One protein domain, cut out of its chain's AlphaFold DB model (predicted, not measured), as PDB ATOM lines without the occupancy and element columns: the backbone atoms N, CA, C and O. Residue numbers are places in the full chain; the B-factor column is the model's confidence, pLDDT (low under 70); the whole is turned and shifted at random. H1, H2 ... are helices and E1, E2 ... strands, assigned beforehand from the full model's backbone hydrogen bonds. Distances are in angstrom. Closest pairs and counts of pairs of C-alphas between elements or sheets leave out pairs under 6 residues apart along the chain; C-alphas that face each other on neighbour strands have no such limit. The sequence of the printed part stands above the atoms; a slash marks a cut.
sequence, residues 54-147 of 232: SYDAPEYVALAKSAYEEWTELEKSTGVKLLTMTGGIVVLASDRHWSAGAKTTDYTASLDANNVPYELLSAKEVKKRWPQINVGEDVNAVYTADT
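Overview. This is residues 54 to 147 of the 232 residues of the protein "DAO domain-containing protein" of Pestalotiopsis fici (strain W106-1 / CGMCC3.15140) (UniProt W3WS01). A small antiparallel sheet of three strands has one helix over each of its faces, H2 on one and H3 on the other, and a long helix, H1, lies off the sheet. H1 packs with its residues 58 to 61 on H2 and slants away from it, and the backbone returns to the sheet through the short strand E1, which runs on into E2. The printed part has 94 residues with three named helices and four named strands, in the order H1, E1, E2, H2, E3, H3, E4; the sheet's order is E2, E4, E3, and the class is mixed, helices and strands. The whole is elongated, spanning 46 by 30 by 22 A, and only just loose, close to compact, with a radius of gyration of the C-alphas of 15.0 A.

Along the chain. H1, residues 58 to 78, begins with C-alpha 58 at (-1.681, -30.188, 35.065) and is 30.8 A long from first to last C-alpha. E1 holds residues 83 to 85 and is 6.2 A long. E2, residues 88 to 93, is 16.6 A long. H2, residues 104 to 113, is 14.4 A long, with C-alpha 104 at (-3.610, -43.414, 34.001). E3, residues 119 to 122, is 9.9 A long, and H3, residues 123 to 129, is 10.1 A long. E4, residues 139 to 144, is 16.4 A long and ends with C-alpha 144 at (-7.913, -36.915, 23.506).

Arrangement. H1 touches H2 with residues 58 to 61 alone, at a steep tilt of 63 degrees, the same way; their closest C-alphas, those of Pro 58 and Ser 110, are 4.2 A apart. H1 is not on the sheet. E1 pairs with no named strand, and it runs on into E2 across a break of 2 residues, at 63 degrees. E2 and E4 are antiparallel at 156 degrees, with N 90 and O 142 2.9 A apart, within hydrogen-bond range. E4, the inner strand, is also antiparallel to E3, at 157 degrees, with N 141 and O 121 2.8 A apart, within hydrogen-bond range. H2 is on the sheet over E4, at a height over the sheet of 10.2 A, along the strands at 14 degrees to E4 on the local plane; its closest C-alpha pair with E4 is Thr 104 and Asn 140, 7.1 A. E2, H2 and E3 form a split strand-helix-strand unit, two strands running the same way with E4 between them, and its crossover is right-handed. H3 is on the opposite face from H2, over E3, at a height over the sheet of 8.1 A, along the strands at 5 degrees to E3 on the local plane. In H2 and H3 every O i to N i+4 pair is within hydrogen-bond range; in H1 15 of 17 are.

Size, cuts and confidence. The C-alphas farthest apart, those of Ser 77 and Asp 95, are 45.8 A apart. The printed part has no cut and no long link. The mean pLDDT of the printed part is 90.5, and residues 94 to 102, in the short link from E2 to H2, are under 70.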
ATOM      1  N   SER A  54      -2.740 -34.191  26.520       94.06
ATOM      2  CA  SER A  54      -2.774 -35.415  27.332       94.06
ATOM      3  C   SER A  54      -1.530 -35.650  28.196       94.06
ATOM      4  O   SER A  54      -0.900 -36.684  28.064       94.06
ATOM      5  N   TYR A  55      -1.133 -34.720  29.061       94.94
ATOM      6  CA  TYR A  55      -0.011 -34.864  29.996       94.94
ATOM      7  C   TYR A  55      -0.467 -35.336  31.384       94.94
ATOM      8  O   TYR A  55      -1.619 -35.157  31.763       94.94
ATOM      9  N   ASP A  56       0.463 -35.921  32.133       92.31
ATOM     10  CA  ASP A  56       0.328 -36.372  33.525       92.31
ATOM     11  C   ASP A  56       0.545 -35.264  34.566       92.31
ATOM     12  O   ASP A  56       0.375 -35.506  35.759       92.31
ATOM     13  N   ALA A  57       0.906 -34.057  34.122       93.06
ATOM     14  CA  ALA A  57       1.104 -32.884  34.965       93.06
ATOM     15  C   ALA A  57       0.178 -31.730  34.528       93.06
ATOM     16  O   ALA A  57       0.244 -31.310  33.363       93.06
ATOM     17  N   PRO A  58      -0.657 -31.170  35.426       95.50
ATOM     18  CA  PRO A  58      -1.681 -30.188  35.065       95.50
ATOM     19  C   PRO A  58      -1.100 -28.886  34.502       95.50
ATOM     20  O   PRO A  58      -1.718 -28.263  33.639       95.50
ATOM     21  N   GLU A  59       0.096 -28.478  34.923       96.38
ATOM     22  CA  GLU A  59       0.794 -27.306  34.391       96.38
ATOM     23  C   GLU A  59       1.228 -27.487  32.930       96.38
ATOM     24  O   GLU A  59       1.196 -26.530  32.153       96.38
ATOM     25  N   TYR A  60       1.568 -28.713  32.521       96.25
ATOM     26  CA  TYR A  60       1.876 -29.021  31.124       96.25
ATOM     27  C   TYR A  60       0.613 -29.045  30.270       96.25
ATOM     28  O   TYR A  60       0.647 -28.574  29.133       96.25
ATOM     29  N   VAL A  61      -0.507 -29.526  30.818       97.62
ATOM     30  CA  VAL A  61      -1.813 -29.440  30.149       97.62
ATOM     31  C   VAL A  61      -2.199 -27.974  29.924       97.62
ATOM     32  O   VAL A  61      -2.548 -27.605  28.803       97.62
ATOM     33  N   ALA A  62      -2.063 -27.118  30.943       97.12
ATOM     34  CA  ALA A  62      -2.344 -25.684  30.842       97.12
ATOM     35  C   ALA A  62      -1.462 -24.994  29.787       97.12
ATOM     36  O   ALA A  62      -1.948 -24.225  28.950       97.12
ATOM     37  N   LEU A  63      -0.162 -25.307  29.784       96.81
ATOM     38  CA  LEU A  63       0.780 -24.779  28.801       96.81
ATOM     39  C   LEU A  63       0.430 -25.241  27.382       96.81
ATOM     40  O   LEU A  63       0.351 -24.416  26.474       96.81
ATOM     41  N   ALA A  64       0.165 -26.535  27.185       96.81
ATOM     42  CA  ALA A  64      -0.228 -27.077  25.888       96.81
ATOM     43  C   ALA A  64      -1.532 -26.444  25.384       96.81
ATOM     44  O   ALA A  64      -1.610 -26.056  24.220       96.81
ATOM     45  N   LYS A  65      -2.523 -26.272  26.268       95.75
ATOM     46  CA  LYS A  65      -3.809 -25.643  25.950       95.75
ATOM     47  C   LYS A  65      -3.629 -24.216  25.436       95.75
ATOM     48  O   LYS A  65      -4.156 -23.891  24.377       95.75
ATOM     49  N   SER A  66      -2.830 -23.394  26.124       95.75
ATOM     50  CA  SER A  66      -2.554 -22.020  25.669       95.75
ATOM     51  C   SER A  66      -1.790 -21.969  24.337       95.75
ATOM     52  O   SER A  66      -1.997 -21.057  23.541       95.75
ATOM     53  N   ALA A  67      -0.966 -22.975  24.029       96.50
ATOM     54  CA  ALA A  67      -0.261 -23.035  22.750       96.50
ATOM     55  C   ALA A  67      -1.198 -23.216  21.536       96.50
ATOM     56  O   ALA A  67      -0.838 -22.777  20.444       96.50
ATOM     57  N   TYR A  68      -2.390 -23.817  21.685       96.94
ATOM     58  CA  TYR A  68      -3.343 -23.970  20.568       96.94
ATOM     59  C   TYR A  68      -3.886 -22.635  20.050       96.94
ATOM     60  O   TYR A  68      -4.148 -22.503  18.851       96.94
ATOM     61  N   GLU A  69      -4.009 -21.630  20.918       95.69
ATOM     62  CA  GLU A  69      -4.396 -20.275  20.511       95.69
ATOM     63  C   GLU A  69      -3.324 -19.666  19.598       95.69
ATOM     64  O   GLU A  69      -3.629 -19.137  18.529       95.69
ATOM     65  N   GLU A  70      -2.050 -19.832  19.959       96.94
ATOM     66  CA  GLU A  70      -0.928 -19.342  19.155       96.94
ATOM     67  C   GLU A  70      -0.734 -20.138  17.858       96.94
ATOM     68  O   GLU A  70      -0.370 -19.557  16.838       96.94
ATOM     69  N   TRP A  71      -1.031 -21.443  17.849       97.94
ATOM     70  CA  TRP A  71      -1.088 -22.215  16.603       97.94
ATOM     71  C   TRP A  71      -2.144 -21.663  15.651       97.94
ATOM     72  O   TRP A  71      -1.844 -21.427  14.483       97.94
ATOM     73  N   THR A  72      -3.349 -21.407  16.163       97.50
ATOM     74  CA  THR A  72      -4.461 -20.851  15.380       97.50
ATOM     75  C   THR A  72      -4.092 -19.486  14.798       97.50
ATOM     76  O   THR A  72      -4.316 -19.226  13.615       97.50
ATOM     77  N   GLU A  73      -3.479 -18.616  15.601       97.12
ATOM     78  CA  GLU A  73      -3.041 -17.295  15.149       97.12
ATOM     79  C   GLU A  73      -1.900 -17.376  14.120       97.12
ATOM     80  O   GLU A  73      -1.875 -16.619  13.146       97.12
ATOM     81  N   LEU A  74      -0.968 -18.321  14.271       97.94
ATOM     82  CA  LEU A  74       0.102 -18.529  13.296       97.94
ATOM     83  C   LEU A  74      -0.436 -19.054  11.954       97.94
ATOM     84  O   LEU A  74      -0.030 -18.571  10.895       97.94
ATOM     85  N   GLU A  75      -1.372 -20.005  11.973       98.19
ATOM     86  CA  GLU A  75      -2.040 -20.480  10.753       98.19
ATOM     87  C   GLU A  75      -2.823 -19.345  10.080       98.19
ATOM     88  O   GLU A  75      -2.729 -19.162   8.867       98.19
ATOM     89  N   LYS A  76      -3.540 -18.527  10.859       97.31
ATOM     90  CA  LYS A  76      -4.306 -17.379  10.353       97.31
ATOM     91  C   LYS A  76      -3.418 -16.305   9.726       97.31
ATOM     92  O   LYS A  76      -3.743 -15.800   8.655       97.31
ATOM     93  N   SER A  77      -2.310 -15.953  10.376       95.25
ATOM     94  CA  SER A  77      -1.391 -14.908   9.898       95.25
ATOM     95  C   SER A  77      -0.605 -15.317   8.651       95.25
ATOM     96  O   SER A  77      -0.222 -14.457   7.860       95.25
ATOM     97  N   THR A  78      -0.389 -16.619   8.445       96.75
ATOM     98  CA  THR A  78       0.364 -17.135   7.290       96.75
ATOM     99  C   THR A  78      -0.510 -17.724   6.186       96.75
ATOM    100  O   THR A  78      -0.039 -17.884   5.062       96.75
ATOM    101  N   GLY A  79      -1.760 -18.084   6.485       96.81
ATOM    102  CA  GLY A  79      -2.621 -18.869   5.597       96.81
ATOM    103  C   GLY A  79      -2.155 -20.319   5.407       96.81
ATOM    104  O   GLY A  79      -2.690 -21.033   4.558       96.81
ATOM    105  N   VAL A  80      -1.150 -20.770   6.162       96.44
ATOM    106  CA  VAL A  80      -0.577 -22.115   6.056       96.44
ATOM    107  C   VAL A  80      -1.182 -23.003   7.130       96.44
ATOM    108  O   VAL A  80      -1.142 -22.671   8.307       96.44
ATOM    109  N   LYS A  81      -1.671 -24.182   6.735       96.88
ATOM    110  CA  LYS A  81      -2.061 -25.224   7.687       96.88
ATOM    111  C   LYS A  81      -0.816 -25.892   8.284       96.88
ATOM    112  O   LYS A  81      -0.030 -26.515   7.564       96.88
ATOM    113  N   LEU A  82      -0.649 -25.757   9.591       97.69
ATOM    114  CA  LEU A  82       0.473 -26.225  10.401       97.69
ATOM    115  C   LEU A  82       0.093 -27.390  11.310       97.69
ATOM    116  O   LEU A  82       0.969 -28.203  11.613       97.69
ATOM    117  N   LEU A  83      -1.175 -27.510  11.710       97.94
ATOM    118  CA  LEU A  83      -1.669 -28.616  12.523       97.94
ATOM    119  C   LEU A  83      -2.551 -29.575  11.720       97.94
ATOM    120  O   LEU A  83      -3.395 -29.202  10.903       97.94
ATOM    121  N   THR A  84      -2.360 -30.865  11.973       97.44
ATOM    122  CA  THR A  84      -3.253 -31.936  11.525       97.44
ATOM    123  C   THR A  84      -3.810 -32.630  12.757       97.44
ATOM    124  O   THR A  84      -3.111 -33.420  13.387       97.44
ATOM    125  N   MET A  85      -5.055 -32.308  13.116       97.56
ATOM    126  CA  MET A  85      -5.738 -32.902  14.266       97.56
ATOM    127  C   MET A  85      -6.215 -34.305  13.909       97.56
ATOM    128  O   MET A  85      -6.984 -34.475  12.964       97.56
ATOM    129  N   THR A  86      -5.734 -35.305  14.641       97.00
ATOM    130  CA  THR A  86      -6.019 -36.724  14.380       97.00
ATOM    131  C   THR A  86      -6.796 -37.378  15.518       97.00
ATOM    132  O   THR A  86      -7.287 -38.496  15.370       97.00
ATOM    133  N   GLY A  87      -6.864 -36.713  16.673       97.50
ATOM    134  CA  GLY A  87      -6.993 -37.390  17.951       97.50
ATOM    135  C   GLY A  87      -5.749 -38.229  18.257       97.50
ATOM    136  O   GLY A  87      -4.896 -38.477  17.397       97.50
ATOM    137  N   GLY A  88      -5.620 -38.678  19.496       96.31
ATOM    138  CA  GLY A  88      -4.470 -39.478  19.892       96.31
ATOM    139  C   GLY A  88      -4.704 -40.221  21.184       96.31
ATOM    140  O   GLY A  88      -5.506 -39.802  22.017       96.31
ATOM    141  N   ILE A  89      -4.000 -41.342  21.314       94.69
ATOM    142  CA  ILE A  89      -4.043 -42.205  22.486       94.69
ATOM    143  C   ILE A  89      -2.692 -42.199  23.189       94.69
ATOM    144  O   ILE A  89      -1.646 -42.321  22.552       94.69
ATOM    145  N   VAL A  90      -2.723 -42.101  24.513       93.12
ATOM    146  CA  VAL A  90      -1.593 -42.451  25.373       93.12
ATOM    147  C   VAL A  90      -1.905 -43.812  25.978       93.12
ATOM    148  O   VAL A  90      -2.880 -43.938  26.713       93.12
ATOM    149  N   VAL A  91      -1.113 -44.830  25.636       90.38
ATOM    150  CA  VAL A  91      -1.284 -46.204  26.131       90.38
ATOM    151  C   VAL A  91      -0.401 -46.412  27.358       90.38
ATOM    152  O   VAL A  91       0.804 -46.171  27.308       90.38
ATOM    153  N   LEU A  92      -1.007 -46.870  28.447       85.06
ATOM    154  CA  LEU A  92      -0.401 -47.010  29.766       85.06
ATOM    155  C   LEU A  92      -0.643 -48.434  30.273       85.06
ATOM    156  O   LEU A  92      -1.734 -48.978  30.100       85.06
ATOM    157  N   ALA A  93       0.355 -49.049  30.906       77.81
ATOM    158  CA  ALA A  93       0.154 -50.342  31.557       77.81
ATOM    159  C   ALA A  93      -0.844 -50.185  32.719       77.81
ATOM    160  O   ALA A  93      -0.747 -49.221  33.478       77.81
ATOM    161  N   SER A  94      -1.798 -51.112  32.849       66.12
ATOM    162  CA  SER A  94      -2.911 -51.005  33.804       66.12
ATOM    163  C   SER A  94      -2.443 -50.910  35.257       66.12
ATOM    164  O   SER A  94      -3.014 -50.134  36.016       66.12
ATOM    165  N   ASP A  95      -1.357 -51.615  35.610       57.06
ATOM    166  CA  ASP A  95      -0.932 -51.809  37.009       57.06
ATOM    167  C   ASP A  95       0.586 -51.721  37.232       57.06
ATOM    168  O   ASP A  95       1.086 -51.955  38.335       57.06
ATOM    169  N   ARG A  96       1.360 -51.403  36.189       52.59
ATOM    170  CA  ARG A  96       2.819 -51.272  36.282       52.59
ATOM    171  C   ARG A  96       3.205 -49.845  35.966       52.59
ATOM    172  O   ARG A  96       2.803 -49.312  34.937       52.59
ATOM    173  N   HIS A  97       4.018 -49.249  36.834       50.56
ATOM    174  CA  HIS A  97       4.709 -48.014  36.503       50.56
ATOM    175  C   HIS A  97       5.381 -48.209  35.137       50.56
ATOM    176  O   HIS A  97       6.229 -49.091  34.977       50.56
ATOM    177  N   TRP A  98       5.002 -47.394  34.147       49.91
ATOM    178  CA  TRP A  98       5.884 -47.155  33.011       49.91
ATOM    179  C   TRP A  98       7.253 -46.742  33.572       49.91
ATOM    180  O   TRP A  98       7.343 -46.253  34.700       49.91
ATOM    181  N   SER A  99       8.330 -46.885  32.809       46.38
ATOM    182  CA  SER A  99       9.683 -46.492  33.241       46.38
ATOM    183  C   SER A  99       9.810 -45.024  33.704       46.38
ATOM    184  O   SER A  99      10.844 -44.657  34.254       46.38
ATOM    185  N   ALA A 100       8.762 -44.203  33.532       53.19
ATOM    186  CA  ALA A 100       8.639 -42.828  34.022       53.19
ATOM    187  C   ALA A 100       7.681 -42.627  35.225       53.19
ATOM    188  O   ALA A 100       7.442 -41.492  35.614       53.19
ATOM    189  N   GLY A 101       7.118 -43.681  35.824       58.81
ATOM    190  CA  GLY A 101       6.351 -43.595  37.076       58.81
ATOM    191  C   GLY A 101       4.876 -43.179  36.966       58.81
ATOM    192  O   GLY A 101       4.138 -43.453  37.912       58.81
ATOM    193  N   ALA A 102       4.434 -42.611  35.842       65.06
ATOM    194  CA  ALA A 102       3.069 -42.110  35.656       65.06
ATOM    195  C   ALA A 102       2.007 -43.218  35.505       65.06
ATOM    196  O   ALA A 102       2.237 -44.232  34.834       65.06
ATOM    197  N   LYS A 103       0.832 -42.994  36.100       75.00
ATOM    198  CA  LYS A 103      -0.367 -43.843  36.023       75.00
ATOM    199  C   LYS A 103      -1.464 -43.159  35.212       75.00
ATOM    200  O   LYS A 103      -1.505 -41.939  35.106       75.00
ATOM    201  N   THR A 104      -2.423 -43.934  34.709       77.88
ATOM    202  CA  THR A 104      -3.610 -43.414  34.001       77.88
ATOM    203  C   THR A 104      -4.351 -42.335  34.792       77.88
ATOM    204  O   THR A 104      -4.793 -41.351  34.209       77.88
ATOM    205  N   THR A 105      -4.420 -42.478  36.118       81.50
ATOM    206  CA  THR A 105      -5.045 -41.503  37.021       81.50
ATOM    207  C   THR A 105      -4.373 -40.134  36.999       81.50
ATOM    208  O   THR A 105      -5.047 -39.128  37.194       81.50
ATOM    209  N   ASP A 106      -3.064 -40.081  36.747       85.69
ATOM    210  CA  ASP A 106      -2.300 -38.830  36.741       85.69
ATOM    211  C   ASP A 106      -2.646 -38.007  35.489       85.69
ATOM    212  O   ASP A 106      -2.831 -36.791  35.553       85.69
ATOM    213  N   TYR A 107      -2.843 -38.692  34.355       91.75
ATOM    214  CA  TYR A 107      -3.311 -38.087  33.108       91.75
ATOM    215  C   TYR A 107      -4.743 -37.566  33.237       91.75
ATOM    216  O   TYR A 107      -5.010 -36.417  32.894       91.75
ATOM    217  N   THR A 108      -5.672 -38.383  33.742       92.69
ATOM    218  CA  THR A 108      -7.078 -37.969  33.866       92.69
ATOM    219  C   THR A 108      -7.245 -36.818  34.845       92.69
ATOM    220  O   THR A 108      -7.890 -35.836  34.503       92.69
ATOM    221  N   ALA A 109      -6.581 -36.873  36.005       94.69
ATOM    222  CA  ALA A 109      -6.615 -35.784  36.980       94.69
ATOM    223  C   ALA A 109      -6.073 -34.469  36.395       94.69
ATOM    224  O   ALA A 109      -6.651 -33.404  36.613       94.69
ATOM    225  N   SER A 110      -4.990 -34.538  35.616       96.00
ATOM    226  CA  SER A 110      -4.401 -33.365  34.960       96.00
ATOM    227  C   SER A 110      -5.303 -32.765  33.879       96.00
ATOM    228  O   SER A 110      -5.376 -31.540  33.737       96.00
ATOM    229  N   LEU A 111      -6.009 -33.618  33.131       97.19
ATOM    230  CA  LEU A 111      -6.982 -33.219  32.114       97.19
ATOM    231  C   LEU A 111      -8.248 -32.618  32.741       97.19
ATOM    232  O   LEU A 111      -8.687 -31.551  32.306       97.19
ATOM    233  N   ASP A 112      -8.773 -33.238  33.802       97.88
ATOM    234  CA  ASP A 112      -9.916 -32.743  34.580       97.88
ATOM    235  C   ASP A 112      -9.619 -31.357  35.165       97.88
ATOM    236  O   ASP A 112     -10.405 -30.425  34.988       97.88
ATOM    237  N   ALA A 113      -8.436 -31.167  35.762       97.56
ATOM    238  CA  ALA A 113      -8.001 -29.879  36.313       97.56
ATOM    239  C   ALA A 113      -7.971 -28.738  35.276       97.56
ATOM    240  O   ALA A 113      -8.050 -27.564  35.636       97.56
ATOM    241  N   ASN A 114      -7.871 -29.071  33.986       97.62
ATOM    242  CA  ASN A 114      -7.812 -28.116  32.881       97.62
ATOM    243  C   ASN A 114      -9.074 -28.106  32.006       97.62
ATOM    244  O   ASN A 114      -9.109 -27.400  30.986       97.62
ATOM    245  N   ASN A 115     -10.114 -28.844  32.405       97.44
ATOM    246  CA  ASN A 115     -11.361 -29.012  31.660       97.44
ATOM    247  C   ASN A 115     -11.114 -29.465  30.210       97.44
ATOM    248  O   ASN A 115     -11.655 -28.879  29.269       97.44
ATOM    249  N   VAL A 116     -10.233 -30.449  30.020       97.81
ATOM    250  CA  VAL A 116      -9.954 -31.046  28.709       97.81
ATOM    251  C   VAL A 116     -10.727 -32.362  28.585       97.81
ATOM    252  O   VAL A 116     -10.495 -33.264  29.387       97.81
ATOM    253  N   PRO A 117     -11.623 -32.513  27.592       97.56
ATOM    254  CA  PRO A 117     -12.353 -33.758  27.384       97.56
ATOM    255  C   PRO A 117     -11.431 -34.922  26.999       97.56
ATOM    256  O   PRO A 117     -10.563 -34.778  26.135       97.56
ATOM    257  N   TYR A 118     -11.679 -36.096  27.579       97.94
ATOM    258  CA  TYR A 118     -10.979 -37.335  27.245       97.94
ATOM    259  C   TYR A 118     -11.908 -38.550  27.299       97.94
ATOM    260  O   TYR A 118     -12.981 -38.509  27.899       97.94
ATOM    261  N   GLU A 119     -11.471 -39.652  26.690       97.25
ATOM    262  CA  GLU A 119     -12.071 -40.976  26.872       97.25
ATOM    263  C   GLU A 119     -11.046 -41.920  27.509       97.25
ATOM    264  O   GLU A 119      -9.884 -41.956  27.094       97.25
ATOM    265  N   LEU A 120     -11.484 -42.717  28.484       94.94
ATOM    266  CA  LEU A 120     -10.731 -43.872  28.963       94.94
ATOM    267  C   LEU A 120     -11.149 -45.103  28.172       94.94
ATOM    268  O   LEU A 120     -12.330 -45.427  28.110       94.94
ATOM    269  N   LEU A 121     -10.172 -45.780  27.578       94.06
ATOM    270  CA  LEU A 121     -10.391 -46.938  26.724       94.06
ATOM    271  C   LEU A 121      -9.612 -48.139  27.259       94.06
ATOM    272  O   LEU A 121      -8.412 -48.057  27.520       94.06
ATOM    273  N   SER A 122     -10.284 -49.278  27.357       92.69
ATOM    274  CA  SER A 122      -9.658 -50.580  27.584       92.69
ATOM    275  C   SER A 122      -8.901 -51.067  26.344       92.69
ATOM    276  O   SER A 122      -9.171 -50.649  25.212       92.69
ATOM    277  N   ALA A 123      -8.016 -52.051  26.521       92.50
ATOM    278  CA  ALA A 123      -7.350 -52.740  25.412       92.50
ATOM    279  C   ALA A 123      -8.330 -53.260  24.335       92.50
ATOM    280  O   ALA A 123      -8.043 -53.192  23.137       92.50
ATOM    281  N   LYS A 124      -9.508 -53.756  24.744       94.06
ATOM    282  CA  LYS A 124     -10.551 -54.249  23.823       94.06
ATOM    283  C   LYS A 124     -11.159 -53.119  22.995       94.06
ATOM    284  O   LYS A 124     -11.379 -53.291  21.798       94.06
ATOM    285  N   GLU A 125     -11.408 -51.963  23.604       95.81
ATOM    286  CA  GLU A 125     -11.960 -50.792  22.913       95.81
ATOM    287  C   GLU A 125     -10.952 -50.173  21.947       95.81
ATOM    288  O   GLU A 125     -11.332 -49.831  20.826       95.81
ATOM    289  N   VAL A 126      -9.668 -50.115  22.324       95.19
ATOM    290  CA  VAL A 126      -8.584 -49.692  21.421       95.19
ATOM    291  C   VAL A 126      -8.520 -50.606  20.200       95.19
ATOM    292  O   VAL A 126      -8.587 -50.107  19.080       95.19
ATOM    293  N   LYS A 127      -8.485 -51.934  20.388       94.81
ATOM    294  CA  LYS A 127      -8.465 -52.912  19.280       94.81
ATOM    295  C   LYS A 127      -9.710 -52.823  18.395       94.81
ATOM    296  O   LYS A 127      -9.619 -52.998  17.186       94.81
ATOM    297  N   LYS A 128     -10.876 -52.540  18.979       95.81
ATOM    298  CA  LYS A 128     -12.124 -52.360  18.225       95.81
ATOM    299  C   LYS A 128     -12.105 -51.084  17.379       95.81
ATOM    300  O   LYS A 128     -12.563 -51.116  16.242       95.81
ATOM    301  N   ARG A 129     -11.624 -49.964  17.934       96.31
ATOM    302  CA  ARG A 129     -11.632 -48.645  17.274       96.31
ATOM    303  C   ARG A 129     -10.485 -48.487  16.274       96.31
ATOM    304  O   ARG A 129     -10.680 -47.900  15.214       96.31
ATOM    305  N   TRP A 130      -9.321 -49.047  16.590       96.00
ATOM    306  CA  TRP A 130      -8.130 -49.049  15.744       96.00
ATOM    307  C   TRP A 130      -7.552 -50.468  15.630       96.00
ATOM    308  O   TRP A 130      -6.566 -50.786  16.303       96.00
ATOM    309  N   PRO A 131      -8.121 -51.327  14.761       94.75
ATOM    310  CA  PRO A 131      -7.689 -52.721  14.599       94.75
ATOM    311  C   PRO A 131      -6.214 -52.901  14.213       94.75
ATOM    312  O   PRO A 131      -5.635 -53.955  14.456       94.75
ATOM    313  N   GLN A 132      -5.589 -51.872  13.635       95.25
ATOM    314  CA  GLN A 132      -4.167 -51.848  13.294       95.25
ATOM    315  C   GLN A 132      -3.227 -51.670  14.500       95.25
ATOM    316  O   GLN A 132      -2.021 -51.863  14.358       95.25
ATOM    317  N   ILE A 133      -3.737 -51.280  15.676       91.19
ATOM    318  CA  ILE A 133      -2.929 -51.068  16.883       91.19
ATOM    319  C   ILE A 133      -2.995 -52.324  17.756       91.19
ATOM    320  O   ILE A 133      -4.007 -52.607  18.399       91.19
ATOM    321  N   ASN A 134      -1.890 -53.068  17.814       88.94
ATOM    322  CA  ASN A 134      -1.779 -54.232  18.686       88.94
ATOM    323  C   ASN A 134      -1.259 -53.826  20.074       88.94
ATOM    324  O   ASN A 134      -0.084 -53.500  20.229       88.94
ATOM    325  N   VAL A 135      -2.136 -53.862  21.076       89.06
ATOM    326  CA  VAL A 135      -1.792 -53.608  22.484       89.06
ATOM    327  C   VAL A 135      -1.944 -54.865  23.343       89.06
ATOM    328  O   VAL A 135      -2.764 -55.744  23.042       89.06
ATOM    329  N   GLY A 136      -1.166 -54.938  24.429       86.88
ATOM    330  CA  GLY A 136      -1.326 -55.961  25.467       86.88
ATOM    331  C   GLY A 136      -2.713 -55.903  26.114       86.88
ATOM    332  O   GLY A 136      -3.420 -54.910  25.980       86.88
ATOM    333  N   GLU A 137      -3.133 -56.976  26.778       86.75
ATOM    334  CA  GLU A 137      -4.454 -57.020  27.429       86.75
ATOM    335  C   GLU A 137      -4.511 -56.135  28.684       86.75
ATOM    336  O   GLU A 137      -5.547 -55.531  28.958       86.75
ATOM    337  N   ASP A 138      -3.367 -55.968  29.351       85.81
ATOM    338  CA  ASP A 138      -3.193 -55.215  30.598       85.81
ATOM    339  C   ASP A 138      -2.818 -53.743  30.340       85.81
ATOM    340  O   ASP A 138      -1.833 -53.218  30.873       85.81
ATOM    341  N   VAL A 139      -3.556 -53.068  29.453       87.12
ATOM    342  CA  VAL A 139      -3.362 -51.632  29.195       87.12
ATOM    343  C   VAL A 139      -4.665 -50.851  29.264       87.12
ATOM    344  O   VAL A 139      -5.726 -51.324  28.849       87.12
ATOM    345  N   ASN A 140      -4.534 -49.606  29.708       89.12
ATOM    346  CA  ASN A 140      -5.541 -48.566  29.564       89.12
ATOM    347  C   ASN A 140      -5.009 -47.490  28.617       89.12
ATOM    348  O   ASN A 140      -3.805 -47.235  28.562       89.12
ATOM    349  N   ALA A 141      -5.901 -46.848  27.873       92.00
ATOM    350  CA  ALA A 141      -5.556 -45.743  26.997       92.00
ATOM    351  C   ALA A 141      -6.369 -44.497  27.339       92.00
ATOM    352  O   ALA A 141      -7.583 -44.569  27.524       92.00
ATOM    353  N   VAL A 142      -5.693 -43.350  27.379       95.19
ATOM    354  CA  VAL A 142      -6.334 -42.033  27.451       95.19
ATOM    355  C   VAL A 142      -6.399 -41.478  26.037       95.19
ATOM    356  O   VAL A 142      -5.360 -41.215  25.426       95.19
ATOM    357  N   TYR A 143      -7.607 -41.323  25.503       97.12
ATOM    358  CA  TYR A 143      -7.843 -40.682  24.215       97.12
ATOM    359  C   TYR A 143      -8.189 -39.206  24.400       97.12
ATOM    360  O   TYR A 143      -9.023 -38.860  25.233       97.12
ATOM    361  N   THR A 144      -7.589 -38.348  23.579       98.00
ATOM    362  CA  THR A 144      -7.913 -36.915  23.506       98.00
ATOM    363  C   THR A 144      -8.101 -36.504  22.047       98.00
ATOM    364  O   THR A 144      -7.263 -36.802  21.189       98.00
ATOM    365  N   ALA A 145      -9.225 -35.846  21.746       97.94
ATOM    366  CA  ALA A 145      -9.588 -35.445  20.383       97.94
ATOM    367  C   ALA A 145      -8.736 -34.279  19.853       97.94
ATOM    368  O   ALA A 145      -8.553 -34.135  18.645       97.94
ATOM    369  N   ASP A 146      -8.179 -33.475  20.756       97.25
ATOM    370  CA  ASP A 146      -7.300 -32.345  20.460       97.25
ATOM    371  C   ASP A 146      -5.833 -32.756  20.258       97.25
ATOM    372  O   ASP A 146      -4.975 -31.896  20.078       97.25
ATOM    373  N   THR A 147      -5.502 -34.049  20.259       98.12
ATOM    374  CA  THR A 147      -4.163 -34.496  19.864       98.12
ATOM    375  C   THR A 147      -4.017 -34.464  18.338       98.12
ATOM    376  O   THR A 147      -4.941 -34.780  17.581       98.12
TER     377      THR A 147